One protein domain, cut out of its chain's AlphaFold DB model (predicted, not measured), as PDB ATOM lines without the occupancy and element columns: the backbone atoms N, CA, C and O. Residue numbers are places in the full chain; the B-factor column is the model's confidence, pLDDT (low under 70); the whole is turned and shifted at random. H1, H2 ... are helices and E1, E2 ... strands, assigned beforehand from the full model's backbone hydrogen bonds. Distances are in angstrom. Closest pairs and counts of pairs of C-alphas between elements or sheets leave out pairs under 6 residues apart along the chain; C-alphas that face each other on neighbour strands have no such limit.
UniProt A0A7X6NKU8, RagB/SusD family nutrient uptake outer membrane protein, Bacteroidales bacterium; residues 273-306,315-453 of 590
ATOM      1  N   ARG A 273     -24.693  20.317 -22.360       97.88
ATOM      2  CA  ARG A 273     -25.330  19.012 -22.158       97.88
ATOM      3  C   ARG A 273     -25.842  18.382 -23.451       97.88
ATOM      4  O   ARG A 273     -26.250  17.227 -23.412       97.88
ATOM      5  N   LEU A 274     -25.810  19.088 -24.580       97.50
ATOM      6  CA  LEU A 274     -26.063  18.486 -25.892       97.50
ATOM      7  C   LEU A 274     -24.929  17.547 -26.319       97.50
ATOM      8  O   LEU A 274     -25.156  16.623 -27.094       97.50
ATOM      9  N   TRP A 275     -23.717  17.764 -25.797       97.25
ATOM     10  CA  TRP A 275     -22.507  17.171 -26.359       97.25
ATOM     11  C   TRP A 275     -21.872  16.121 -25.439       97.25
ATOM     12  O   TRP A 275     -21.790  16.341 -24.219       97.25
ATOM     13  N   PRO A 276     -21.342  15.019 -26.006       96.19
ATOM     14  CA  PRO A 276     -20.807  13.894 -25.241       96.19
ATOM     15  C   PRO A 276     -19.672  14.224 -24.272       96.19
ATOM     16  O   PRO A 276     -19.495  13.504 -23.297       96.19
ATOM     17  N   TYR A 277     -18.908  15.308 -24.453       96.56
ATOM     18  CA  TYR A 277     -17.828  15.657 -23.514       96.56
ATOM     19  C   TYR A 277     -18.330  15.978 -22.091       96.56
ATOM     20  O   TYR A 277     -17.533  16.033 -21.158       96.56
ATOM     21  N   SER A 278     -19.636  16.223 -21.920       97.31
ATOM     22  CA  SER A 278     -20.286  16.473 -20.625       97.31
ATOM     23  C   SER A 278     -20.846  15.200 -19.966       97.31
ATOM     24  O   SER A 278     -21.633  15.276 -19.022       97.31
ATOM     25  N   ASN A 279     -20.485  14.020 -20.477       97.00
ATOM     26  CA  ASN A 279     -20.902  12.723 -19.946       97.00
ATOM     27  C   ASN A 279     -20.424  12.501 -18.492       97.00
ATOM     28  O   ASN A 279     -19.454  13.110 -18.042       97.00
ATOM     29  N   SER A 280     -21.083  11.605 -17.756       96.19
ATOM     30  CA  SER A 280     -20.838  11.414 -16.319       96.19
ATOM     31  C   SER A 280     -19.474  10.812 -15.981       96.19
ATOM     32  O   SER A 280     -18.948  11.087 -14.903       96.19
ATOM     33  N   VAL A 281     -18.878  10.023 -16.880       95.31
ATOM     34  CA  VAL A 281     -17.590   9.358 -16.622       95.31
ATOM     35  C   VAL A 281     -16.387  10.246 -16.928       95.31
ATOM     36  O   VAL A 281     -15.343  10.066 -16.309       95.31
ATOM     37  N   SER A 282     -16.525  11.220 -17.828       95.19
ATOM     38  CA  SER A 282     -15.475  12.193 -18.152       95.19
ATOM     39  C   SER A 282     -15.599  13.482 -17.342       95.19
ATOM     40  O   SER A 282     -14.586  14.092 -17.012       95.19
ATOM     41  N   ALA A 283     -16.822  13.912 -17.001       95.69
ATOM     42  CA  ALA A 283     -17.066  15.219 -16.384       95.69
ATOM     43  C   ALA A 283     -16.395  15.399 -15.013       95.69
ATOM     44  O   ALA A 283     -16.032  16.516 -14.658       95.69
ATOM     45  N   LYS A 284     -16.194  14.312 -14.257       91.88
ATOM     46  CA  LYS A 284     -15.494  14.334 -12.959       91.88
ATOM     47  C   LYS A 284     -14.032  14.787 -13.047       91.88
ATOM     48  O   LYS A 284     -13.519  15.306 -12.064       91.88
ATOM     49  N   ASP A 285     -13.402  14.614 -14.208       94.50
ATOM     50  CA  ASP A 285     -11.998  14.953 -14.448       94.50
ATOM     51  C   ASP A 285     -11.854  16.086 -15.484       94.50
ATOM     52  O   ASP A 285     -10.779  16.297 -16.045       94.50
ATOM     53  N   TYR A 286     -12.947  16.800 -15.791       94.88
ATOM     54  CA  TYR A 286     -12.952  17.878 -16.777       94.88
ATOM     55  C   TYR A 286     -13.479  19.190 -16.187       94.88
ATOM     56  O   TYR A 286     -14.681  19.459 -16.187       94.88
ATOM     57  N   ASP A 287     -12.550  20.051 -15.768       94.00
ATOM     58  CA  ASP A 287     -12.834  21.311 -15.066       94.00
ATOM     59  C   ASP A 287     -13.854  22.217 -15.772       94.00
ATOM     60  O   ASP A 287     -14.653  22.888 -15.119       94.00
ATOM     61  N   TYR A 288     -13.886  22.214 -17.110       95.25
ATOM     62  CA  TYR A 288     -14.818  23.034 -17.896       95.25
ATOM     63  C   TYR A 288     -16.304  22.724 -17.626       95.25
ATOM     64  O   TYR A 288     -17.168  23.568 -17.872       95.25
ATOM     65  N   VAL A 289     -16.615  21.509 -17.163       97.25
ATOM     66  CA  VAL A 289     -17.979  21.064 -16.827       97.25
ATOM     67  C   VAL A 289     -18.129  20.712 -15.344       97.25
ATOM     68  O   VAL A 289     -19.095  20.050 -14.966       97.25
ATOM     69  N   ALA A 290     -17.201  21.152 -14.487       97.31
ATOM     70  CA  ALA A 290     -17.229  20.840 -13.059       97.31
ATOM     71  C   ALA A 290     -18.499  21.359 -12.359       97.31
ATOM     72  O   ALA A 290     -19.011  20.711 -11.448       97.31
ATOM     73  N   ASP A 291     -19.051  22.492 -12.801       97.56
ATOM     74  CA  ASP A 291     -20.317  23.038 -12.300       97.56
ATOM     75  C   ASP A 291     -21.519  22.143 -12.653       97.56
ATOM     76  O   ASP A 291     -22.388  21.896 -11.810       97.56
ATOM     77  N   LEU A 292     -21.537  21.588 -13.869       97.50
ATOM     78  CA  LEU A 292     -22.540  20.607 -14.283       97.50
ATOM     79  C   LEU A 292     -22.416  19.328 -13.450       97.50
ATOM     80  O   LEU A 292     -23.401  18.900 -12.846       97.50
ATOM     81  N   ALA A 293     -21.202  18.788 -13.312       96.38
ATOM     82  CA  ALA A 293     -20.941  17.598 -12.505       96.38
ATOM     83  C   ALA A 293     -21.354  17.790 -11.032       96.38
ATOM     84  O   ALA A 293     -22.038  16.938 -10.464       96.38
ATOM     85  N   ALA A 294     -21.024  18.937 -10.428       97.56
ATOM     86  CA  ALA A 294     -21.400  19.273  -9.053       97.56
ATOM     87  C   ALA A 294     -22.923  19.366  -8.845       97.56
ATOM     88  O   ALA A 294     -23.415  19.114  -7.745       97.56
ATOM     89  N   SER A 295     -23.674  19.703  -9.898       97.00
ATOM     90  CA  SER A 295     -25.142  19.741  -9.888       97.00
ATOM     91  C   SER A 295     -25.802  18.427 -10.334       97.00
ATOM     92  O   SER A 295     -27.029  18.355 -10.413       97.00
ATOM     93  N   GLY A 296     -25.014  17.381 -10.615       96.50
ATOM     94  CA  GLY A 296     -25.512  16.101 -11.124       96.50
ATOM     95  C   GLY A 296     -26.111  16.194 -12.530       96.50
ATOM     96  O   GLY A 296     -26.926  15.354 -12.910       96.50
ATOM     97  N   GLN A 297     -25.746  17.228 -13.289       97.00
ATOM     98  CA  GLN A 297     -26.179  17.427 -14.664       97.00
ATOM     99  C   GLN A 297     -25.094  16.941 -15.618       97.00
ATOM    100  O   GLN A 297     -23.938  17.331 -15.520       97.00
ATOM    101  N   TYR A 298     -25.486  16.103 -16.569       97.44
ATOM    102  CA  TYR A 298     -24.579  15.509 -17.548       97.44
ATOM    103  C   TYR A 298     -25.175  15.604 -18.949       97.44
ATOM    104  O   TYR A 298     -26.311  16.079 -19.119       97.44
ATOM    105  N   TRP A 299     -24.406  15.129 -19.927       97.44
ATOM    106  CA  TRP A 299     -24.845  14.909 -21.301       97.44
ATOM    107  C   TRP A 299     -26.244  14.282 -21.342       97.44
ATOM    108  O   TRP A 299     -26.509  13.264 -20.693       97.44
ATOM    109  N   VAL A 300     -27.147  14.906 -22.097       96.25
ATOM    110  CA  VAL A 300     -28.466  14.353 -22.392       96.25
ATOM    111  C   VAL A 300     -28.274  13.274 -23.447       96.25
ATOM    112  O   VAL A 300     -28.181  13.559 -24.637       96.25
ATOM    113  N   LYS A 301     -28.149  12.039 -22.959       92.75
ATOM    114  CA  LYS A 301     -27.806  10.854 -23.743       92.75
ATOM    115  C   LYS A 301     -28.703  10.697 -24.971       92.75
ATOM    116  O   LYS A 301     -29.899  11.010 -24.939       92.75
ATOM    117  N   ASP A 302     -28.126  10.128 -26.018       91.44
ATOM    118  CA  ASP A 302     -28.838   9.709 -27.220       91.44
ATOM    119  C   ASP A 302     -30.138   8.957 -26.907       91.44
ATOM    120  O   ASP A 302     -30.208   8.149 -25.979       91.44
ATOM    121  N   GLY A 303     -31.188   9.270 -27.669       88.50
ATOM    122  CA  GLY A 303     -32.544   8.747 -27.457       88.50
ATOM    123  C   GLY A 303     -33.351   9.459 -26.364       88.50
ATOM    124  O   GLY A 303     -34.563   9.299 -26.319       88.50
ATOM    125  N   THR A 304     -32.722  10.294 -25.529       91.62
ATOM    126  CA  THR A 304     -33.407  10.992 -24.420       91.62
ATOM    127  C   THR A 304     -33.497  12.509 -24.588       91.62
ATOM    128  O   THR A 304     -34.142  13.181 -23.783       91.62
ATOM    129  N   SER A 305     -32.865  13.062 -25.627       94.31
ATOM    130  CA  SER A 305     -32.813  14.505 -25.859       94.31
ATOM    131  C   SER A 305     -34.116  15.053 -26.445       94.31
ATOM    132  O   SER A 305     -34.447  14.697 -27.577       94.31
ATOM    133  N   PRO A 306     -34.802  15.994 -25.760       95.19
ATOM    134  CA  PRO A 306     -35.970  16.672 -26.321       95.19
ATOM    135  C   PRO A 306     -35.608  17.612 -27.470       95.19
ATOM    136  O   PRO A 306     -36.501  18.092 -28.158       95.19
ATOM    137  N   SER A 315     -23.955   2.358 -32.631       90.62
ATOM    138  CA  SER A 315     -23.921   1.308 -31.609       90.62
ATOM    139  C   SER A 315     -22.504   0.799 -31.357       90.62
ATOM    140  O   SER A 315     -21.582   1.060 -32.130       90.62
ATOM    141  N   HIS A 316     -22.342   0.025 -30.285       87.12
ATOM    142  CA  HIS A 316     -21.089  -0.648 -29.931       87.12
ATOM    143  C   HIS A 316     -20.880  -1.973 -30.695       87.12
ATOM    144  O   HIS A 316     -19.968  -2.731 -30.384       87.12
ATOM    145  N   LEU A 317     -21.733  -2.283 -31.683       88.12
ATOM    146  CA  LEU A 317     -21.696  -3.533 -32.457       88.12
ATOM    147  C   LEU A 317     -20.841  -3.430 -33.732       88.12
ATOM    148  O   LEU A 317     -20.909  -4.301 -34.607       88.12
ATOM    149  N   ALA A 318     -20.073  -2.351 -33.876       92.06
ATOM    150  CA  ALA A 318     -19.169  -2.174 -34.998       92.06
ATOM    151  C   ALA A 318     -18.048  -3.222 -34.976       92.06
ATOM    152  O   ALA A 318     -17.589  -3.677 -33.932       92.06
ATOM    153  N   SER A 319     -17.599  -3.614 -36.163       93.25
ATOM    154  CA  SER A 319     -16.467  -4.525 -36.332       93.25
ATOM    155  C   SER A 319     -15.752  -4.225 -37.641       93.25
ATOM    156  O   SER A 319     -16.308  -3.571 -38.521       93.25
ATOM    157  N   TRP A 320     -14.561  -4.799 -37.811       92.62
ATOM    158  CA  TRP A 320     -13.785  -4.765 -39.057       92.62
ATOM    159  C   TRP A 320     -14.448  -5.487 -40.246       92.62
ATOM    160  O   TRP A 320     -13.883  -5.530 -41.336       92.62
ATOM    161  N   GLY A 321     -15.618  -6.101 -40.037       89.44
ATOM    162  CA  GLY A 321     -16.436  -6.670 -41.102       89.44
ATOM    163  C   GLY A 321     -17.275  -5.610 -41.822       89.44
ATOM    164  O   GLY A 321     -16.890  -4.459 -41.990       89.44
ATOM    165  N   THR A 322     -18.481  -5.992 -42.233       83.12
ATOM    166  CA  THR A 322     -19.393  -5.127 -43.003       83.12
ATOM    167  C   THR A 322     -20.099  -4.054 -42.170       83.12
ATOM    168  O   THR A 322     -20.877  -3.278 -42.717       83.12
ATOM    169  N   ASN A 323     -19.861  -4.020 -40.857       89.44
ATOM    170  CA  ASN A 323     -20.664  -3.258 -39.899       89.44
ATOM    171  C   ASN A 323     -19.879  -2.113 -39.237       89.44
ATOM    172  O   ASN A 323     -20.317  -1.586 -38.220       89.44
ATOM    173  N   ILE A 324     -18.727  -1.710 -39.787       94.31
ATOM    174  CA  ILE A 324     -17.932  -0.589 -39.253       94.31
ATOM    175  C   ILE A 324     -18.742   0.714 -39.162       94.31
ATOM    176  O   ILE A 324     -18.607   1.466 -38.203       94.31
ATOM    177  N   GLY A 325     -19.669   0.932 -40.099       94.56
ATOM    178  CA  GLY A 325     -20.577   2.081 -40.106       94.56
ATOM    179  C   GLY A 325     -21.641   2.080 -39.003       94.56
ATOM    180  O   GLY A 325     -22.486   2.967 -38.990       94.56
ATOM    181  N   TYR A 326     -21.649   1.097 -38.096       94.94
ATOM    182  CA  TYR A 326     -22.409   1.187 -36.845       94.94
ATOM    183  C   TYR A 326     -21.704   2.050 -35.803       94.94
ATOM    184  O   TYR A 326     -22.374   2.580 -34.922       94.94
ATOM    185  N   ALA A 327     -20.389   2.230 -35.913       95.81
ATOM    186  CA  ALA A 327     -19.679   3.231 -35.140       95.81
ATOM    187  C   ALA A 327     -19.779   4.593 -35.834       95.81
ATOM    188  O   ALA A 327     -19.778   4.686 -37.065       95.81
ATOM    189  N   ASN A 328     -19.806   5.655 -35.038       96.62
ATOM    190  CA  ASN A 328     -19.747   7.027 -35.502       96.62
ATOM    191  C   ASN A 328     -18.346   7.335 -36.039       96.62
ATOM    192  O   ASN A 328     -17.458   7.806 -35.325       96.62
ATOM    193  N   GLN A 329     -18.154   7.052 -37.326       97.25
ATOM    194  CA  GLN A 329     -16.888   7.288 -38.013       97.25
ATOM    195  C   GLN A 329     -16.575   8.785 -38.162       97.25
ATOM    196  O   GLN A 329     -15.418   9.142 -38.349       97.25
ATOM    197  N   TYR A 330     -17.551   9.692 -38.044       97.56
ATOM    198  CA  TYR A 330     -17.253  11.126 -38.072       97.56
ATOM    199  C   TYR A 330     -16.434  11.547 -36.850       97.56
ATOM    200  O   TYR A 330     -15.438  12.244 -37.012       97.56
ATOM    201  N   CYS A 331     -16.771  11.061 -35.648       96.75
ATOM    202  CA  CYS A 331     -15.971  11.313 -34.441       96.75
ATOM    203  C   CYS A 331     -14.515  10.850 -34.594       96.75
ATOM    204  O   CYS A 331     -13.608  11.498 -34.075       96.75
ATOM    205  N   LEU A 332     -14.295   9.751 -35.327       95.19
ATOM    206  CA  LEU A 332     -12.963   9.253 -35.654       95.19
ATOM    207  C   LEU A 332     -12.224  10.197 -36.613       95.19
ATOM    208  O   LEU A 332     -11.068  10.528 -36.370       95.19
ATOM    209  N   PHE A 333     -12.859  10.639 -37.698       96.31
ATOM    210  CA  PHE A 333     -12.182  11.494 -38.676       96.31
ATOM    211  C   PHE A 333     -11.877  12.890 -38.117       96.31
ATOM    212  O   PHE A 333     -10.763  13.380 -38.280       96.31
ATOM    213  N   PHE A 334     -12.836  13.487 -37.409       96.06
ATOM    214  CA  PHE A 334     -12.728  14.824 -36.816       96.06
ATOM    215  C   PHE A 334     -12.024  14.842 -35.440       96.06
ATOM    216  O   PHE A 334     -11.896  15.892 -34.815       96.06
ATOM    217  N   GLY A 335     -11.566  13.683 -34.945       93.62
ATOM    218  CA  GLY A 335     -10.746  13.560 -33.734       93.62
ATOM    219  C   GLY A 335      -9.329  14.104 -33.903       93.62
ATOM    220  O   GLY A 335      -8.767  14.074 -34.998       93.62
ATOM    221  N   ILE A 336      -8.731  14.557 -32.797       91.81
ATOM    222  CA  ILE A 336      -7.385  15.148 -32.778       91.81
ATOM    223  C   ILE A 336      -6.354  14.067 -33.116       91.81
ATOM    224  O   ILE A 336      -6.392  12.961 -32.570       91.81
ATOM    225  N   ARG A 337      -5.423  14.378 -34.020       89.12
ATOM    226  CA  ARG A 337      -4.401  13.428 -34.475       89.12
ATOM    227  C   ARG A 337      -3.287  13.263 -33.435       89.12
ATOM    228  O   ARG A 337      -2.789  14.249 -32.899       89.12
ATOM    229  N   ASN A 338      -2.870  12.013 -33.210       80.56
ATOM    230  CA  ASN A 338      -1.773  11.648 -32.303       80.56
ATOM    231  C   ASN A 338      -0.408  12.078 -32.877       80.56
ATOM    232  O   ASN A 338      -0.138  11.724 -34.028       80.56
ATOM    233  N   PRO A 339       0.525  12.704 -32.128       73.00
ATOM    234  CA  PRO A 339       1.881  12.973 -32.590       73.00
ATOM    235  C   PRO A 339       2.800  11.752 -32.400       73.00
ATOM    236  O   PRO A 339       4.000  11.848 -32.650       73.00
ATOM    237  N   GLY A 340       2.260  10.618 -31.935       65.56
ATOM    238  CA  GLY A 340       3.015   9.441 -31.507       65.56
ATOM    239  C   GLY A 340       3.420   9.480 -30.028       65.56
ATOM    240  O   GLY A 340       4.342   8.763 -29.646       65.56
ATOM    241  N   ASP A 341       2.759  10.310 -29.214       68.19
ATOM    242  CA  ASP A 341       2.953  10.402 -27.764       68.19
ATOM    243  C   ASP A 341       1.607  10.205 -27.055       68.19
ATOM    244  O   ASP A 341       0.697  11.030 -27.177       68.19
ATOM    245  N   ASP A 342       1.497   9.123 -26.285       64.75
ATOM    246  CA  ASP A 342       0.292   8.788 -25.519       64.75
ATOM    247  C   ASP A 342      -0.097   9.895 -24.517       64.75
ATOM    248  O   ASP A 342      -1.266   9.991 -24.132       64.75
ATOM    249  N   ASN A 343       0.840  10.779 -24.138       72.44
ATOM    250  CA  ASN A 343       0.567  11.912 -23.254       72.44
ATOM    251  C   ASN A 343      -0.338  12.983 -23.880       72.44
ATOM    252  O   ASN A 343      -1.004  13.705 -23.137       72.44
ATOM    253  N   GLN A 344      -0.419  13.096 -25.215       76.06
ATOM    254  CA  GLN A 344      -1.190  14.178 -25.848       76.06
ATOM    255  C   GLN A 344      -2.666  14.146 -25.415       76.06
ATOM    256  O   GLN A 344      -3.269  15.194 -25.196       76.06
ATOM    257  N   TYR A 345      -3.245  12.965 -25.206       82.75
ATOM    258  CA  TYR A 345      -4.659  12.842 -24.831       82.75
ATOM    259  C   TYR A 345      -4.951  13.107 -23.362       82.75
ATOM    260  O   TYR A 345      -6.095  13.401 -23.019       82.75
ATOM    261  N   PHE A 346      -3.935  13.051 -22.505       86.88
ATOM    262  CA  PHE A 346      -4.047  13.615 -21.167       86.88
ATOM    263  C   PHE A 346      -4.090  15.147 -21.254       86.88
ATOM    264  O   PHE A 346      -4.918  15.771 -20.594       86.88
ATOM    265  N   ASN A 347      -3.295  15.747 -22.148       85.19
ATOM    266  CA  ASN A 347      -3.243  17.202 -22.338       85.19
ATOM    267  C   ASN A 347      -4.550  17.761 -22.925       85.19
ATOM    268  O   ASN A 347      -5.036  18.810 -22.496       85.19
ATOM    269  N   VAL A 348      -5.157  17.052 -23.883       88.62
ATOM    270  CA  VAL A 348      -6.422  17.467 -24.517       88.62
ATOM    271  C   VAL A 348      -7.664  16.819 -23.902       88.62
ATOM    272  O   VAL A 348      -8.746  16.919 -24.480       88.62
ATOM    273  N   PHE A 349      -7.562  16.194 -22.725       92.50
ATOM    274  CA  PHE A 349      -8.697  15.540 -22.068       92.50
ATOM    275  C   PHE A 349      -9.928  16.485 -21.961       92.50
ATOM    276  O   PHE A 349      -9.781  17.678 -21.636       92.50
ATOM    277  N   PRO A 350     -11.156  15.998 -22.250       94.50
ATOM    278  CA  PRO A 350     -11.545  14.611 -22.527       94.50
ATOM    279  C   PRO A 350     -11.555  14.245 -24.020       94.50
ATOM    280  O   PRO A 350     -12.255  13.313 -24.402       94.50
ATOM    281  N   PHE A 351     -10.850  14.966 -24.889       94.19
ATOM    282  CA  PHE A 351     -10.877  14.709 -26.331       94.19
ATOM    283  C   PHE A 351      -9.895  13.609 -26.732       94.19
ATOM    284  O   PHE A 351      -8.853  13.413 -26.103       94.19
ATOM    285  N   GLY A 352     -10.290  12.831 -27.736       89.69
ATOM    286  CA  GLY A 352      -9.623  11.592 -28.108       89.69
ATOM    287  C   GLY A 352      -8.994  11.588 -29.488       89.69
ATOM    288  O   GLY A 352      -9.041  12.566 -30.234       89.69
ATOM    289  N   GLN A 353      -8.405  10.433 -29.789       90.38
ATOM    290  CA  GLN A 353      -7.690  10.172 -31.025       90.38
ATOM    291  C   GLN A 353      -8.619  10.184 -32.235       90.38
ATOM    292  O   GLN A 353      -9.666   9.536 -32.232       90.38
ATOM    293  N   GLY A 354      -8.159  10.827 -33.303       92.75
ATOM    294  CA  GLY A 354      -8.742  10.720 -34.627       92.75
ATOM    295  C   GLY A 354      -7.744  10.963 -35.749       92.75
ATOM    296  O   GLY A 354      -6.531  10.841 -35.562       92.75
ATOM    297  N   TRP A 355      -8.274  11.260 -36.932       93.94
ATOM    298  CA  TRP A 355      -7.494  11.402 -38.166       93.94
ATOM    299  C   TRP A 355      -7.128  12.866 -38.452       93.94
ATOM    300  O   TRP A 355      -6.338  13.143 -39.357       93.94
ATOM    301  N   GLY A 356      -7.617  13.795 -37.627       94.38
ATOM    302  CA  GLY A 356      -7.249  15.205 -37.647       94.38
ATOM    303  C   GLY A 356      -7.935  16.024 -38.730       94.38
ATOM    304  O   GLY A 356      -7.377  17.043 -39.121       94.38
ATOM    305  N   ALA A 357      -9.089  15.590 -39.241       96.12
ATOM    306  CA  ALA A 357      -9.881  16.399 -40.161       96.12
ATOM    307  C   ALA A 357     -10.596  17.538 -39.417       96.12
ATOM    308  O   ALA A 357     -10.917  17.409 -38.236       96.12
ATOM    309  N   GLY A 358     -10.895  18.634 -40.111       96.38
ATOM    310  CA  GLY A 358     -11.736  19.701 -39.568       96.38
ATOM    311  C   GLY A 358     -11.178  20.551 -38.413       96.38
ATOM    312  O   GLY A 358     -11.973  20.884 -37.524       96.38
ATOM    313  N   PRO A 359      -9.880  20.927 -38.343       96.88
ATOM    314  CA  PRO A 359      -9.458  21.998 -37.443       96.88
ATOM    315  C   PRO A 359     -10.317  23.246 -37.670       96.88
ATOM    316  O   PRO A 359     -10.571  23.651 -38.801       96.88
ATOM    317  N   VAL A 360     -10.797  23.864 -36.598       98.00
ATOM    318  CA  VAL A 360     -11.728  24.994 -36.674       98.00
ATOM    319  C   VAL A 360     -11.005  26.222 -37.210       98.00
ATOM    320  O   VAL A 360      -9.913  26.560 -36.746       98.00
ATOM    321  N   ASN A 361     -11.632  26.929 -38.146       97.06
ATOM    322  CA  ASN A 361     -11.093  28.168 -38.686       97.06
ATOM    323  C   ASN A 361     -10.996  29.238 -37.565       97.06
ATOM    324  O   ASN A 361     -12.021  29.575 -36.956       97.06
ATOM    325  N   PRO A 362      -9.805  29.814 -37.281       96.62
ATOM    326  CA  PRO A 362      -9.633  30.875 -36.282       96.62
ATOM    327  C   PRO A 362     -10.557  32.079 -36.478       96.62
ATOM    328  O   PRO A 362     -10.914  32.754 -35.512       96.62
ATOM    329  N   GLN A 363     -10.976  32.341 -37.712       95.94
ATOM    330  CA  GLN A 363     -11.902  33.417 -38.013       95.94
ATOM    331  C   GLN A 363     -13.249  33.248 -37.305       95.94
ATOM    332  O   GLN A 363     -13.715  34.200 -36.685       95.94
ATOM    333  N   LEU A 364     -13.849  32.049 -37.335       97.19
ATOM    334  CA  LEU A 364     -15.104  31.776 -36.626       97.19
ATOM    335  C   LEU A 364     -14.953  32.113 -35.138       97.19
ATOM    336  O   LEU A 364     -15.824  32.742 -34.539       97.19
ATOM    337  N   TRP A 365     -13.828  31.720 -34.543       96.25
ATOM    338  CA  TRP A 365     -13.540  31.971 -33.136       96.25
ATOM    339  C   TRP A 365     -13.451  33.468 -32.798       96.25
ATOM    340  O   TRP A 365     -14.022  33.910 -31.790       96.25
ATOM    341  N   GLU A 366     -12.750  34.246 -33.625       95.81
ATOM    342  CA  GLU A 366     -12.555  35.682 -33.412       95.81
ATOM    343  C   GLU A 366     -13.799  36.510 -33.767       95.81
ATOM    344  O   GLU A 366     -14.150  37.427 -33.025       95.81
ATOM    345  N   GLU A 367     -14.532  36.163 -34.826       95.94
ATOM    346  CA  GLU A 367     -15.808  36.808 -35.161       95.94
ATOM    347  C   GLU A 367     -16.855  36.572 -34.076       95.94
ATOM    348  O   GLU A 367     -17.509  37.517 -33.632       95.94
ATOM    349  N   TRP A 368     -16.968  35.336 -33.588       97.62
ATOM    350  CA  TRP A 368     -17.878  35.003 -32.495       97.62
ATOM    351  C   TRP A 368     -17.515  35.783 -31.227       97.62
ATOM    352  O   TRP A 368     -18.390  36.341 -30.569       97.62
ATOM    353  N   LYS A 369     -16.217  35.926 -30.917       97.00
ATOM    354  CA  LYS A 369     -15.737  36.784 -29.819       97.00
ATOM    355  C   LYS A 369     -16.138  38.244 -29.990       97.00
ATOM    356  O   LYS A 369     -16.479  38.895 -29.007       97.00
ATOM    357  N   ALA A 370     -15.981  38.771 -31.201       97.75
ATOM    358  CA  ALA A 370     -16.195  40.177 -31.495       97.75
ATOM    359  C   ALA A 370     -17.682  40.538 -31.443       97.75
ATOM    360  O   ALA A 370     -18.028  41.601 -30.931       97.75
ATOM    361  N   GLN A 371     -18.545  39.649 -31.940       96.56
ATOM    362  CA  GLN A 371     -19.990  39.858 -31.976       96.56
ATOM    363  C   GLN A 371     -20.650  39.565 -30.626       96.56
ATOM    364  O   GLN A 371     -21.456  40.362 -30.155       96.56
ATOM    365  N   GLU A 372     -20.290  38.453 -29.982       97.19
ATOM    366  CA  GLU A 372     -20.926  37.978 -28.750       97.19
ATOM    367  C   GLU A 372     -19.864  37.550 -27.716       97.19
ATOM    368  O   GLU A 372     -19.667  36.361 -27.441       97.19
ATOM    369  N   PRO A 373     -19.139  38.507 -27.104       96.38
ATOM    370  CA  PRO A 373     -17.987  38.211 -26.246       96.38
ATOM    371  C   PRO A 373     -18.324  37.353 -25.017       96.38
ATOM    372  O   PRO A 373     -17.444  36.657 -24.502       96.38
ATOM    373  N   SER A 374     -19.576  37.400 -24.553       96.19
ATOM    374  CA  SER A 374     -20.092  36.624 -23.421       96.19
ATOM    375  C   SER A 374     -20.767  35.307 -23.812       96.19
ATOM    376  O   SER A 374     -21.260  34.618 -22.923       96.19
ATOM    377  N   ASP A 375     -20.817  34.941 -25.097       98.19
ATOM    378  CA  ASP A 375     -21.476  33.704 -25.521       98.19
ATOM    379  C   ASP A 375     -20.701  32.468 -25.052       98.19
ATOM    380  O   ASP A 375     -19.615  32.132 -25.545       98.19
ATOM    381  N   ALA A 376     -21.290  31.761 -24.086       96.44
ATOM    382  CA  ALA A 376     -20.737  30.539 -23.523       96.44
ATOM    383  C   ALA A 376     -20.687  29.390 -24.544       96.44
ATOM    384  O   ALA A 376     -19.853  28.484 -24.416       96.44
ATOM    385  N   ARG A 377     -21.526  29.424 -25.591       98.38
ATOM    386  CA  ARG A 377     -21.559  28.386 -26.630       98.38
ATOM    387  C   ARG A 377     -20.267  28.318 -27.423       98.38
ATOM    388  O   ARG A 377     -19.899  27.230 -27.855       98.38
ATOM    389  N   ARG A 378     -19.528  29.422 -27.547       97.62
ATOM    390  CA  ARG A 378     -18.242  29.447 -28.250       97.62
ATOM    391  C   ARG A 378     -17.236  28.471 -27.629       97.62
ATOM    392  O   ARG A 378     -16.714  27.595 -28.309       97.62
ATOM    393  N   ARG A 379     -17.024  28.554 -26.308       96.25
ATOM    394  CA  ARG A 379     -16.166  27.621 -25.539       96.25
ATOM    395  C   ARG A 379     -16.811  26.240 -25.357       96.25
ATOM    396  O   ARG A 379     -16.119  25.246 -25.123       96.25
ATOM    397  N   ALA A 380     -18.139  26.151 -25.457       97.44
ATOM    398  CA  ALA A 380     -18.837  24.871 -25.461       97.44
ATOM    399  C   ALA A 380     -18.614  24.109 -26.776       97.44
ATOM    400  O   ALA A 380     -18.459  22.894 -26.734       97.44
ATOM    401  N   SER A 381     -18.522  24.823 -27.899       98.25
ATOM    402  CA  SER A 381     -18.417  24.264 -29.251       98.25
ATOM    403  C   SER A 381     -16.977  24.090 -29.723       98.25
ATOM    404  O   SER A 381     -16.720  23.180 -30.502       98.25
ATOM    405  N   VAL A 382     -16.046  24.926 -29.254       97.94
ATOM    406  CA  VAL A 382     -14.644  24.933 -29.694       97.94
ATOM    407  C   VAL A 382     -13.698  24.711 -28.517       97.94
ATOM    408  O   VAL A 382     -13.767  25.392 -27.490       97.94
ATOM    409  N   LEU A 383     -12.792  23.752 -28.678       95.19
ATOM    410  CA  LEU A 383     -11.602  23.575 -27.864       95.19
ATOM    411  C   LEU A 383     -10.509  24.479 -28.434       95.19
ATOM    412  O   LEU A 383     -10.096  24.277 -29.569       95.19
ATOM    413  N   ALA A 384     -10.016  25.427 -27.640       93.56
ATOM    414  CA  ALA A 384      -8.760  26.110 -27.935       93.56
ATOM    415  C   ALA A 384      -7.622  25.239 -27.385       93.56
ATOM    416  O   ALA A 384      -7.507  25.039 -26.175       93.56
ATOM    417  N   ALA A 385      -6.886  24.594 -28.280       85.94
ATOM    418  CA  ALA A 385      -5.839  23.638 -27.959       85.94
ATOM    419  C   ALA A 385      -4.565  24.316 -27.441       85.94
ATOM    420  O   ALA A 385      -3.815  23.715 -26.683       85.94
ATOM    421  N   ASP A 386      -4.349  25.581 -27.792       82.62
ATOM    422  CA  ASP A 386      -3.293  26.431 -27.239       82.62
ATOM    423  C   ASP A 386      -3.467  26.723 -25.740       82.62
ATOM    424  O   ASP A 386      -2.474  26.950 -25.052       82.62
ATOM    425  N   ASP A 387      -4.694  26.636 -25.214       86.50
ATOM    426  CA  ASP A 387      -4.971  26.688 -23.771       86.50
ATOM    427  C   ASP A 387      -4.592  25.380 -23.037       86.50
ATOM    428  O   ASP A 387      -4.763  25.283 -21.819       86.50
ATOM    429  N   ARG A 388      -4.126  24.340 -23.748       85.50
ATOM    430  CA  ARG A 388      -3.748  23.046 -23.162       85.50
ATOM    431  C   ARG A 388      -2.235  22.918 -23.048       85.50
ATOM    432  O   ARG A 388      -1.517  22.885 -24.050       85.50
ATOM    433  N   ASP A 389      -1.759  22.767 -21.814       82.88
ATOM    434  CA  ASP A 389      -0.349  22.512 -21.531       82.88
ATOM    435  C   ASP A 389       0.130  21.268 -22.289       82.88
ATOM    436  O   ASP A 389      -0.428  20.182 -22.155       82.88
ATOM    437  N   GLY A 390       1.171  21.428 -23.107       81.56
ATOM    438  CA  GLY A 390       1.758  20.319 -23.859       81.56
ATOM    439  C   GLY A 390       0.992  19.905 -25.118       81.56
ATOM    440  O   GLY A 390       1.208  18.792 -25.600       81.56
ATOM    441  N   TYR A 391       0.118  20.751 -25.678       87.94
ATOM    442  CA  TYR A 391      -0.372  20.535 -27.043       87.94
ATOM    443  C   TYR A 391       0.785  20.590 -28.057       87.94
ATOM    444  O   TYR A 391       1.625  21.493 -28.019       87.94
ATOM    445  N   ILE A 392       0.830  19.613 -28.964       87.38
ATOM    446  CA  ILE A 392       1.895  19.451 -29.961       87.38
ATOM    447  C   ILE A 392       1.294  19.637 -31.353       87.38
ATOM    448  O   ILE A 392       0.430  18.859 -31.750       87.38
ATOM    449  N   TYR A 393       1.800  20.628 -32.087       91.19
ATOM    450  CA  TYR A 393       1.450  20.872 -33.488       91.19
ATOM    451  C   TYR A 393       2.201  19.922 -34.432       91.19
ATOM    452  O   TYR A 393       3.352  19.557 -34.177       91.19
ATOM    453  N   GLY A 394       1.593  19.594 -35.571       90.00
ATOM    454  CA  GLY A 394       2.216  18.812 -36.643       90.00
ATOM    455  C   GLY A 394       2.206  17.302 -36.434       90.00
ATOM    456  O   GLY A 394       3.044  16.607 -37.015       90.00
ATOM    457  N   ALA A 395       1.284  16.799 -35.612       88.81
ATOM    458  CA  ALA A 395       1.087  15.378 -35.357       88.81
ATOM    459  C   ALA A 395       0.964  14.575 -36.666       88.81
ATOM    460  O   ALA A 395       0.062  14.825 -37.455       88.81
ATOM    461  N   ASP A 396       1.883  13.636 -36.921       88.06
ATOM    462  CA  ASP A 396       1.930  12.847 -38.168       88.06
ATOM    463  C   ASP A 396       1.823  13.707 -39.448       88.06
ATOM    464  O   ASP A 396       1.016  13.466 -40.346       88.06
ATOM    465  N   ALA A 397       2.644  14.764 -39.500       91.50
ATOM    466  CA  ALA A 397       2.695  15.706 -40.616       91.50
ATOM    467  C   ALA A 397       1.332  16.353 -40.936       91.50
ATOM    468  O   ALA A 397       1.034  16.593 -42.107       91.50
ATOM    469  N   LEU A 398       0.534  16.643 -39.896       92.31
ATOM    470  CA  LEU A 398      -0.746  17.344 -40.010       92.31
ATOM    471  C   LEU A 398      -0.590  18.656 -40.796       92.31
ATOM    472  O   LEU A 398       0.328  19.441 -40.540       92.31
ATOM    473  N   MET A 399      -1.483  18.854 -41.755       94.38
ATOM    474  CA  MET A 399      -1.602  20.014 -42.629       94.38
ATOM    475  C   MET A 399      -2.847  20.803 -42.249       94.38
ATOM    476  O   MET A 399      -3.790  20.237 -41.707       94.38
ATOM    477  N   GLU A 400      -2.834  22.106 -42.530       95.25
ATOM    478  CA  GLU A 400      -3.946  23.033 -42.280       95.25
ATOM    479  C   GLU A 400      -4.478  22.953 -40.840       95.25
ATOM    480  O   GLU A 400      -5.639  23.235 -40.551       95.25
ATOM    481  N   GLU A 401      -3.597  22.583 -39.910       95.38
ATOM    482  CA  GLU A 401      -3.908  22.545 -38.494       95.38
ATOM    483  C   GLU A 401      -4.153  23.969 -37.999       95.38
ATOM    484  O   GLU A 401      -3.431  24.900 -38.355       95.38
ATOM    485  N   SER A 402      -5.134  24.140 -37.121       94.94
ATOM    486  CA  SER A 402      -5.303  25.357 -36.337       94.94
ATOM    487  C   SER A 402      -5.157  25.043 -34.846       94.94
ATOM    488  O   SER A 402      -5.083  23.888 -34.428       94.94
ATOM    489  N   SER A 403      -5.145  26.078 -34.008       90.75
ATOM    490  CA  SER A 403      -5.197  25.918 -32.549       90.75
ATOM    491  C   SER A 403      -6.597  25.564 -32.035       90.75
ATOM    492  O   SER A 403      -6.810  25.586 -30.827       90.75
ATOM    493  N   PHE A 404      -7.571  25.284 -32.903       96.31
ATOM    494  CA  PHE A 404      -8.971  25.143 -32.522       96.31
ATOM    495  C   PHE A 404      -9.572  23.838 -33.051       96.31
ATOM    496  O   PHE A 404      -9.417  23.501 -34.217       96.31
ATOM    497  N   TRP A 405     -10.316  23.124 -32.207       96.19
ATOM    498  CA  TRP A 405     -11.001  21.880 -32.575       96.19
ATOM    499  C   TRP A 405     -12.474  21.929 -32.195       96.19
ATOM    500  O   TRP A 405     -12.836  22.484 -31.155       96.19
ATOM    501  N   SER A 406     -13.338  21.323 -33.007       96.62
ATOM    502  CA  SER A 406     -14.749  21.169 -32.653       96.62
ATOM    503  C   SER A 406     -14.905  20.209 -31.476       96.62
ATOM    504  O   SER A 406     -14.232  19.185 -31.389       96.62
ATOM    505  N   LYS A 407     -15.828  20.522 -30.571       96.19
ATOM    506  CA  LYS A 407     -16.189  19.680 -29.422       96.19
ATOM    507  C   LYS A 407     -17.463  18.862 -29.659       96.19
ATOM    508  O   LYS A 407     -17.868  18.120 -28.768       96.19
ATOM    509  N   LYS A 408     -18.127  19.037 -30.809       95.50
ATOM    510  CA  LYS A 408     -19.465  18.478 -31.071       95.50
ATOM    511  C   LYS A 408     -19.420  17.078 -31.673       95.50
ATOM    512  O   LYS A 408     -20.034  16.165 -31.133       95.50
ATOM    513  N   ILE A 409     -18.687  16.922 -32.776       93.94
ATOM    514  CA  ILE A 409     -18.525  15.659 -33.508       93.94
ATOM    515  C   ILE A 409     -17.053  15.282 -33.427       93.94
ATOM    516  O   ILE A 409     -16.269  15.580 -34.321       93.94
ATOM    517  N   ILE A 410     -16.664  14.713 -32.292       94.31
ATOM    518  CA  ILE A 410     -15.273  14.396 -31.990       94.31
ATOM    519  C   ILE A 410     -15.215  13.215 -31.023       94.31
ATOM    520  O   ILE A 410     -16.097  13.057 -30.176       94.31
ATOM    521  N   ALA A 411     -14.174  12.390 -31.125       93.75
ATOM    522  CA  ALA A 411     -13.917  11.340 -30.149       93.75
ATOM    523  C   ALA A 411     -13.763  11.924 -28.731       93.75
ATOM    524  O   ALA A 411     -13.018  12.883 -28.509       93.75
ATOM    525  N   THR A 412     -14.435  11.312 -27.755       95.19
ATOM    526  CA  THR A 412     -14.323  11.662 -26.332       95.19
ATOM    527  C   THR A 412     -13.887  10.457 -25.505       95.19
ATOM    528  O   THR A 412     -14.317   9.332 -25.742       95.19
ATOM    529  N   ARG A 413     -13.030  10.691 -24.513       94.88
ATOM    530  CA  ARG A 413     -12.378   9.698 -23.649       94.88
ATOM    531  C   ARG A 413     -12.855   9.828 -22.208       94.88
ATOM    532  O   ARG A 413     -13.397  10.861 -21.819       94.88
ATOM    533  N   ALA A 414     -12.599   8.805 -21.402       95.12
ATOM    534  CA  ALA A 414     -12.843   8.808 -19.960       95.12
ATOM    535  C   ALA A 414     -11.706   8.106 -19.214       95.12
ATOM    536  O   ALA A 414     -10.974   7.313 -19.806       95.12
ATOM    537  N   ALA A 415     -11.567   8.370 -17.916       94.31
ATOM    538  CA  ALA A 415     -10.634   7.640 -17.066       94.31
ATOM    539  C   ALA A 415     -11.077   6.175 -16.902       94.31
ATOM    540  O   ALA A 415     -12.225   5.909 -16.542       94.31
ATOM    541  N   LYS A 416     -10.156   5.236 -17.143       92.88
ATOM    542  CA  LYS A 416     -10.342   3.796 -16.896       92.88
ATOM    543  C   LYS A 416      -9.976   3.437 -15.458       92.88
ATOM    544  O   LYS A 416     -10.680   2.675 -14.805       92.88
ATOM    545  N   ASP A 417      -8.893   4.017 -14.952       93.19
ATOM    546  CA  ASP A 417      -8.451   3.848 -13.572       93.19
ATOM    547  C   ASP A 417      -7.581   5.026 -13.104       93.19
ATOM    548  O   ASP A 417      -7.166   5.883 -13.892       93.19
ATOM    549  N   TYR A 418      -7.334   5.066 -11.793       95.69
ATOM    550  CA  TYR A 418      -6.654   6.159 -11.104       95.69
ATOM    551  C   TYR A 418      -5.449   5.662 -10.310       95.69
ATOM    552  O   TYR A 418      -5.417   4.531  -9.816       95.69
ATOM    553  N   ASN A 419      -4.473   6.547 -10.142       96.38
ATOM    554  CA  ASN A 419      -3.409   6.389  -9.160       96.38
ATOM    555  C   ASN A 419      -3.941   6.630  -7.738       96.38
ATOM    556  O   ASN A 419      -5.031   7.160  -7.528       96.38
ATOM    557  N   ALA A 420      -3.138   6.273  -6.732       96.81
ATOM    558  CA  ALA A 420      -3.502   6.466  -5.327       96.81
ATOM    559  C   ALA A 420      -3.668   7.947  -4.925       96.81
ATOM    560  O   ALA A 420      -4.332   8.231  -3.931       96.81
ATOM    561  N   ASP A 421      -3.068   8.875  -5.677       95.19
ATOM    562  CA  ASP A 421      -3.191  10.325  -5.475       95.19
ATOM    563  C   ASP A 421      -4.414  10.944  -6.175       95.19
ATOM    564  O   ASP A 421      -4.645  12.144  -6.046       95.19
ATOM    565  N   GLY A 422      -5.207  10.135  -6.887       92.19
ATOM    566  CA  GLY A 422      -6.395  10.575  -7.617       92.19
ATOM    567  C   GLY A 422      -6.128  11.066  -9.040       92.19
ATOM    568  O   GLY A 422      -7.084  11.381  -9.739       92.19
ATOM    569  N   SER A 423      -4.874  11.098  -9.506       92.12
ATOM    570  CA  SER A 423      -4.579  11.381 -10.915       92.12
ATOM    571  C   SER A 423      -5.038  10.234 -11.824       92.12
ATOM    572  O   SER A 423      -4.985   9.060 -11.437       92.12
ATOM    573  N   ILE A 424      -5.487  10.562 -13.042       93.94
ATOM    574  CA  ILE A 424      -5.837   9.555 -14.053       93.94
ATOM    575  C   ILE A 424      -4.589   8.733 -14.369       93.94
ATOM    576  O   ILE A 424      -3.537   9.283 -14.693       93.94
ATOM    577  N   LYS A 425      -4.717   7.408 -14.301       93.50
ATOM    578  CA  LYS A 425      -3.633   6.483 -14.630       93.50
ATOM    579  C   LYS A 425      -3.778   5.924 -16.042       93.50
ATOM    580  O   LYS A 425      -2.809   5.938 -16.789       93.50
ATOM    581  N   ASN A 426      -4.973   5.462 -16.412       92.75
ATOM    582  CA  ASN A 426      -5.275   4.971 -17.758       92.75
ATOM    583  C   ASN A 426      -6.555   5.624 -18.294       92.75
ATOM    584  O   ASN A 426      -7.478   5.913 -17.533       92.75
ATOM    585  N   LEU A 427      -6.631   5.803 -19.613       93.81
ATOM    586  CA  LEU A 427      -7.789   6.352 -20.320       93.81
ATOM    587  C   LEU A 427      -8.423   5.289 -21.223       93.81
ATOM    588  O   LEU A 427      -7.704   4.590 -21.934       93.81
ATOM    589  N   TYR A 428      -9.753   5.249 -21.285       94.12
ATOM    590  CA  TYR A 428     -10.471   4.609 -22.390       94.12
ATOM    591  C   TYR A 428     -10.134   5.304 -23.709       94.12
ATOM    592  O   TYR A 428     -10.009   6.530 -23.733       94.12
ATOM    593  N   ASN A 429     -10.010   4.562 -24.807       91.81
ATOM    594  CA  ASN A 429      -9.900   5.116 -26.155       91.81
ATOM    595  C   ASN A 429     -11.163   5.890 -26.533       91.81
ATOM    596  O   ASN A 429     -11.055   6.972 -27.110       91.81
ATOM    597  N   VAL A 430     -12.337   5.380 -26.147       93.94
ATOM    598  CA  VAL A 430     -13.616   6.082 -26.289       93.94
ATOM    599  C   VAL A 430     -14.480   5.863 -25.050       93.94
ATOM    600  O   VAL A 430     -14.660   4.739 -24.607       93.94
ATOM    601  N   PHE A 431     -15.070   6.914 -24.480       95.19
ATOM    602  CA  PHE A 431     -15.844   6.804 -23.234       95.19
ATOM    603  C   PHE A 431     -17.054   5.855 -23.330       95.19
ATOM    604  O   PHE A 431     -17.459   5.264 -22.328       95.19
ATOM    605  N   THR A 432     -17.633   5.691 -24.524       95.06
ATOM    606  CA  THR A 432     -18.794   4.827 -24.773       95.06
ATOM    607  C   THR A 432     -18.503   3.345 -24.557       95.06
ATOM    608  O   THR A 432     -19.452   2.586 -24.364       95.06
ATOM    609  N   THR A 433     -17.228   2.936 -24.534       93.06
ATOM    610  CA  THR A 433     -16.801   1.551 -24.270       93.06
ATOM    611  C   THR A 433     -16.795   1.214 -22.773       93.06
ATOM    612  O   THR A 433     -16.698   0.042 -22.408       93.06
ATOM    613  N   SER A 434     -16.952   2.213 -21.897       93.19
ATOM    614  CA  SER A 434     -17.077   2.019 -20.449       93.19
ATOM    615  C   SER A 434     -18.364   1.278 -20.063       93.19
ATOM    616  O   SER A 434     -19.383   1.364 -20.754       93.19
ATOM    617  N   THR A 435     -18.334   0.609 -18.905       91.94
ATOM    618  CA  THR A 435     -19.479  -0.142 -18.356       91.94
ATOM    619  C   THR A 435     -20.645   0.748 -17.923       91.94
ATOM    620  O   THR A 435     -21.759   0.260 -17.766       91.94
ATOM    621  N   ASP A 436     -20.401   2.046 -17.721       90.94
ATOM    622  CA  ASP A 436     -21.441   3.027 -17.392       90.94
ATOM    623  C   ASP A 436     -22.230   3.484 -18.637       90.94
ATOM    624  O   ASP A 436     -23.273   4.132 -18.507       90.94
ATOM    625  N   TYR A 437     -21.747   3.160 -19.847       91.81
ATOM    626  CA  TYR A 437     -22.362   3.554 -21.114       91.81
ATOM    627  C   TYR A 437     -22.830   2.355 -21.946       91.81
ATOM    628  O   TYR A 437     -23.863   1.771 -21.621       91.81
ATOM    629  N   TYR A 438     -22.178   2.052 -23.071       89.31
ATOM    630  CA  TYR A 438     -22.655   1.044 -24.027       89.31
ATOM    631  C   TYR A 438     -21.763  -0.198 -24.081       89.31
ATOM    632  O   TYR A 438     -22.195  -1.207 -24.631       89.31
ATOM    633  N   GLY A 439     -20.536  -0.118 -23.562       87.69
ATOM    634  CA  GLY A 439     -19.543  -1.180 -23.663       87.69
ATOM    635  C   GLY A 439     -19.421  -2.055 -22.418       87.69
ATOM    636  O   GLY A 439     -20.116  -1.888 -21.417       87.69
ATOM    637  N   ASP A 440     -18.501  -3.009 -22.506       87.88
ATOM    638  CA  ASP A 440     -18.161  -3.978 -21.461       87.88
ATOM    639  C   ASP A 440     -16.941  -3.555 -20.618       87.88
ATOM    640  O   ASP A 440     -16.573  -4.253 -19.675       87.88
ATOM    641  N   GLY A 441     -16.317  -2.416 -20.940       86.12
ATOM    642  CA  GLY A 441     -15.089  -1.919 -20.316       86.12
ATOM    643  C   GLY A 441     -13.785  -2.509 -20.872       86.12
ATOM    644  O   GLY A 441     -12.706  -2.058 -20.472       86.12
ATOM    645  N   GLU A 442     -13.860  -3.469 -21.797       84.56
ATOM    646  CA  GLU A 442     -12.706  -4.217 -22.316       84.56
ATOM    647  C   GLU A 442     -12.547  -4.105 -23.837       84.56
ATOM    648  O   GLU A 442     -11.425  -3.977 -24.330       84.56
ATOM    649  N   SER A 443     -13.651  -4.094 -24.582       85.56
ATOM    650  CA  SER A 443     -13.699  -3.940 -26.039       85.56
ATOM    651  C   SER A 443     -13.506  -2.469 -26.438       85.56
ATOM    652  O   SER A 443     -14.426  -1.803 -26.914       85.56
ATOM    653  N   ASP A 444     -12.302  -1.947 -26.191       89.31
ATOM    654  CA  ASP A 444     -11.972  -0.522 -26.283       89.31
ATOM    655  C   ASP A 444     -11.052  -0.189 -27.469       89.31
ATOM    656  O   ASP A 444      -9.824  -0.218 -27.374       89.31
ATOM    657  N   ASP A 445     -11.660   0.163 -28.602       92.31
ATOM    658  CA  ASP A 445     -10.970   0.506 -29.847       92.31
ATOM    659  C   ASP A 445     -11.358   1.920 -30.305       92.31
ATOM    660  O   ASP A 445     -12.537   2.261 -30.372       92.31
ATOM    661  N   PHE A 446     -10.375   2.763 -30.627       91.44
ATOM    662  CA  PHE A 446     -10.634   4.164 -30.987       91.44
ATOM    663  C   PHE A 446     -11.363   4.336 -32.332       91.44
ATOM    664  O   PHE A 446     -11.955   5.388 -32.565       91.44
ATOM    665  N   GLN A 447     -11.343   3.328 -33.209       93.94
ATOM    666  CA  GLN A 447     -11.992   3.356 -34.524       93.94
ATOM    667  C   GLN A 447     -13.395   2.746 -34.484       93.94
ATOM    668  O   GLN A 447     -14.298   3.225 -35.172       93.94
ATOM    669  N   LEU A 448     -13.594   1.714 -33.663       94.00
ATOM    670  CA  LEU A 448     -14.867   0.992 -33.551       94.00
ATOM    671  C   LEU A 448     -15.721   1.418 -32.347       94.00
ATOM    672  O   LEU A 448     -16.915   1.132 -32.315       94.00
ATOM    673  N   GLY A 449     -15.133   2.087 -31.356       93.50
ATOM    674  CA  GLY A 449     -15.772   2.368 -30.070       93.50
ATOM    675  C   GLY A 449     -16.657   3.612 -30.033       93.50
ATOM    676  O   GLY A 449     -17.408   3.774 -29.074       93.50
ATOM    677  N   ASN A 450     -16.594   4.494 -31.039       94.94
ATOM    678  CA  ASN A 450     -17.433   5.697 -31.113       94.94
ATOM    679  C   ASN A 450     -18.893   5.304 -31.357       94.94
ATOM    680  O   ASN A 450     -19.245   4.902 -32.458       94.94
ATOM    681  N   SER A 451     -19.755   5.432 -30.345       94.38
ATOM    682  CA  SER A 451     -21.159   4.986 -30.426       94.38
ATOM    683  C   SER A 451     -22.182   6.087 -30.142       94.38
ATOM    684  O   SER A 451     -23.337   5.774 -29.886       94.38
ATOM    685  N   THR A 452     -21.773   7.356 -30.170       95.44
ATOM    686  CA  THR A 452     -22.701   8.491 -30.051       95.44
ATOM    687  C   THR A 452     -23.418   8.728 -31.376       95.44
ATOM    688  O   THR A 452     -22.789   8.641 -32.432       95.44
ATOM    689  N   ASP A 453     -24.704   9.050 -31.346       96.12
ATOM    690  CA  ASP A 453     -25.499   9.264 -32.556       96.12
ATOM    691  C   ASP A 453     -25.031  10.491 -33.357       96.12
ATOM    692  O   ASP A 453     -24.465  11.450 -32.825       96.12
TER     693      ASP A 453
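This is residues 273 to 306 and 315 to 453 of the 590 residues of the protein "RagB/SusD family nutrient uptake outer membrane protein" of Bacteroidales bacterium (UniProt A0A7X6NKU8). This model has little regular structure: a compact, rounded body mostly of loops, with H1 and H2 on one side, two separate strand hairpins, E1 E2 and E3 E4, and the helical hairpin H5 H6, whose residues 370 to 376 stick out. The 173 printed residues run H1 to H6, then E1 to E4, mixed, with only 51 in named elements. The radius of gyration of the C-alphas is 15.8 A, the spans 45 by 41 by 39 A.

H1, residues 280 to 283, touches H2, residues 287 to 294, closest at C-alphas 283 and 289, 5.9 A. H3, residues 329 to 333, and H4, residues 344 to 347, touch no helix. H5, residues 362 to 371, and H6, residues 376 to 381, a hairpin, only just touch, with 3 pairs of C-alphas within 8 A, closest 368 and 378, 7.0 A; their tilt is shallow, 15 degrees, opposite ways. E1, residues 382 to 384, and E2, residues 404 to 406, are antiparallel, N 383 to O 405 2.8 A; E3, residues 415 to 418, and E4, residues 424 to 427, likewise, N 416 to O 426 2.8 A. Every O i to N i+4 pair is within hydrogen-bond range in H3, H5 and H6, 2 of 4 in H2; H1 and H4 are too short.

H1 begins at C-alpha 280 (-20.838, 11.414, -16.319); H5 is 14.4 A long; E4 ends at C-alpha 427 (-7.789, 6.352, -20.320).

Residues 307 to 314 are cut out, C-alphas 306 and 315 20.2 A apart. Links H4 to H5 and E1 to E2 are long. Residues 340 to 342 have pLDDT under 70.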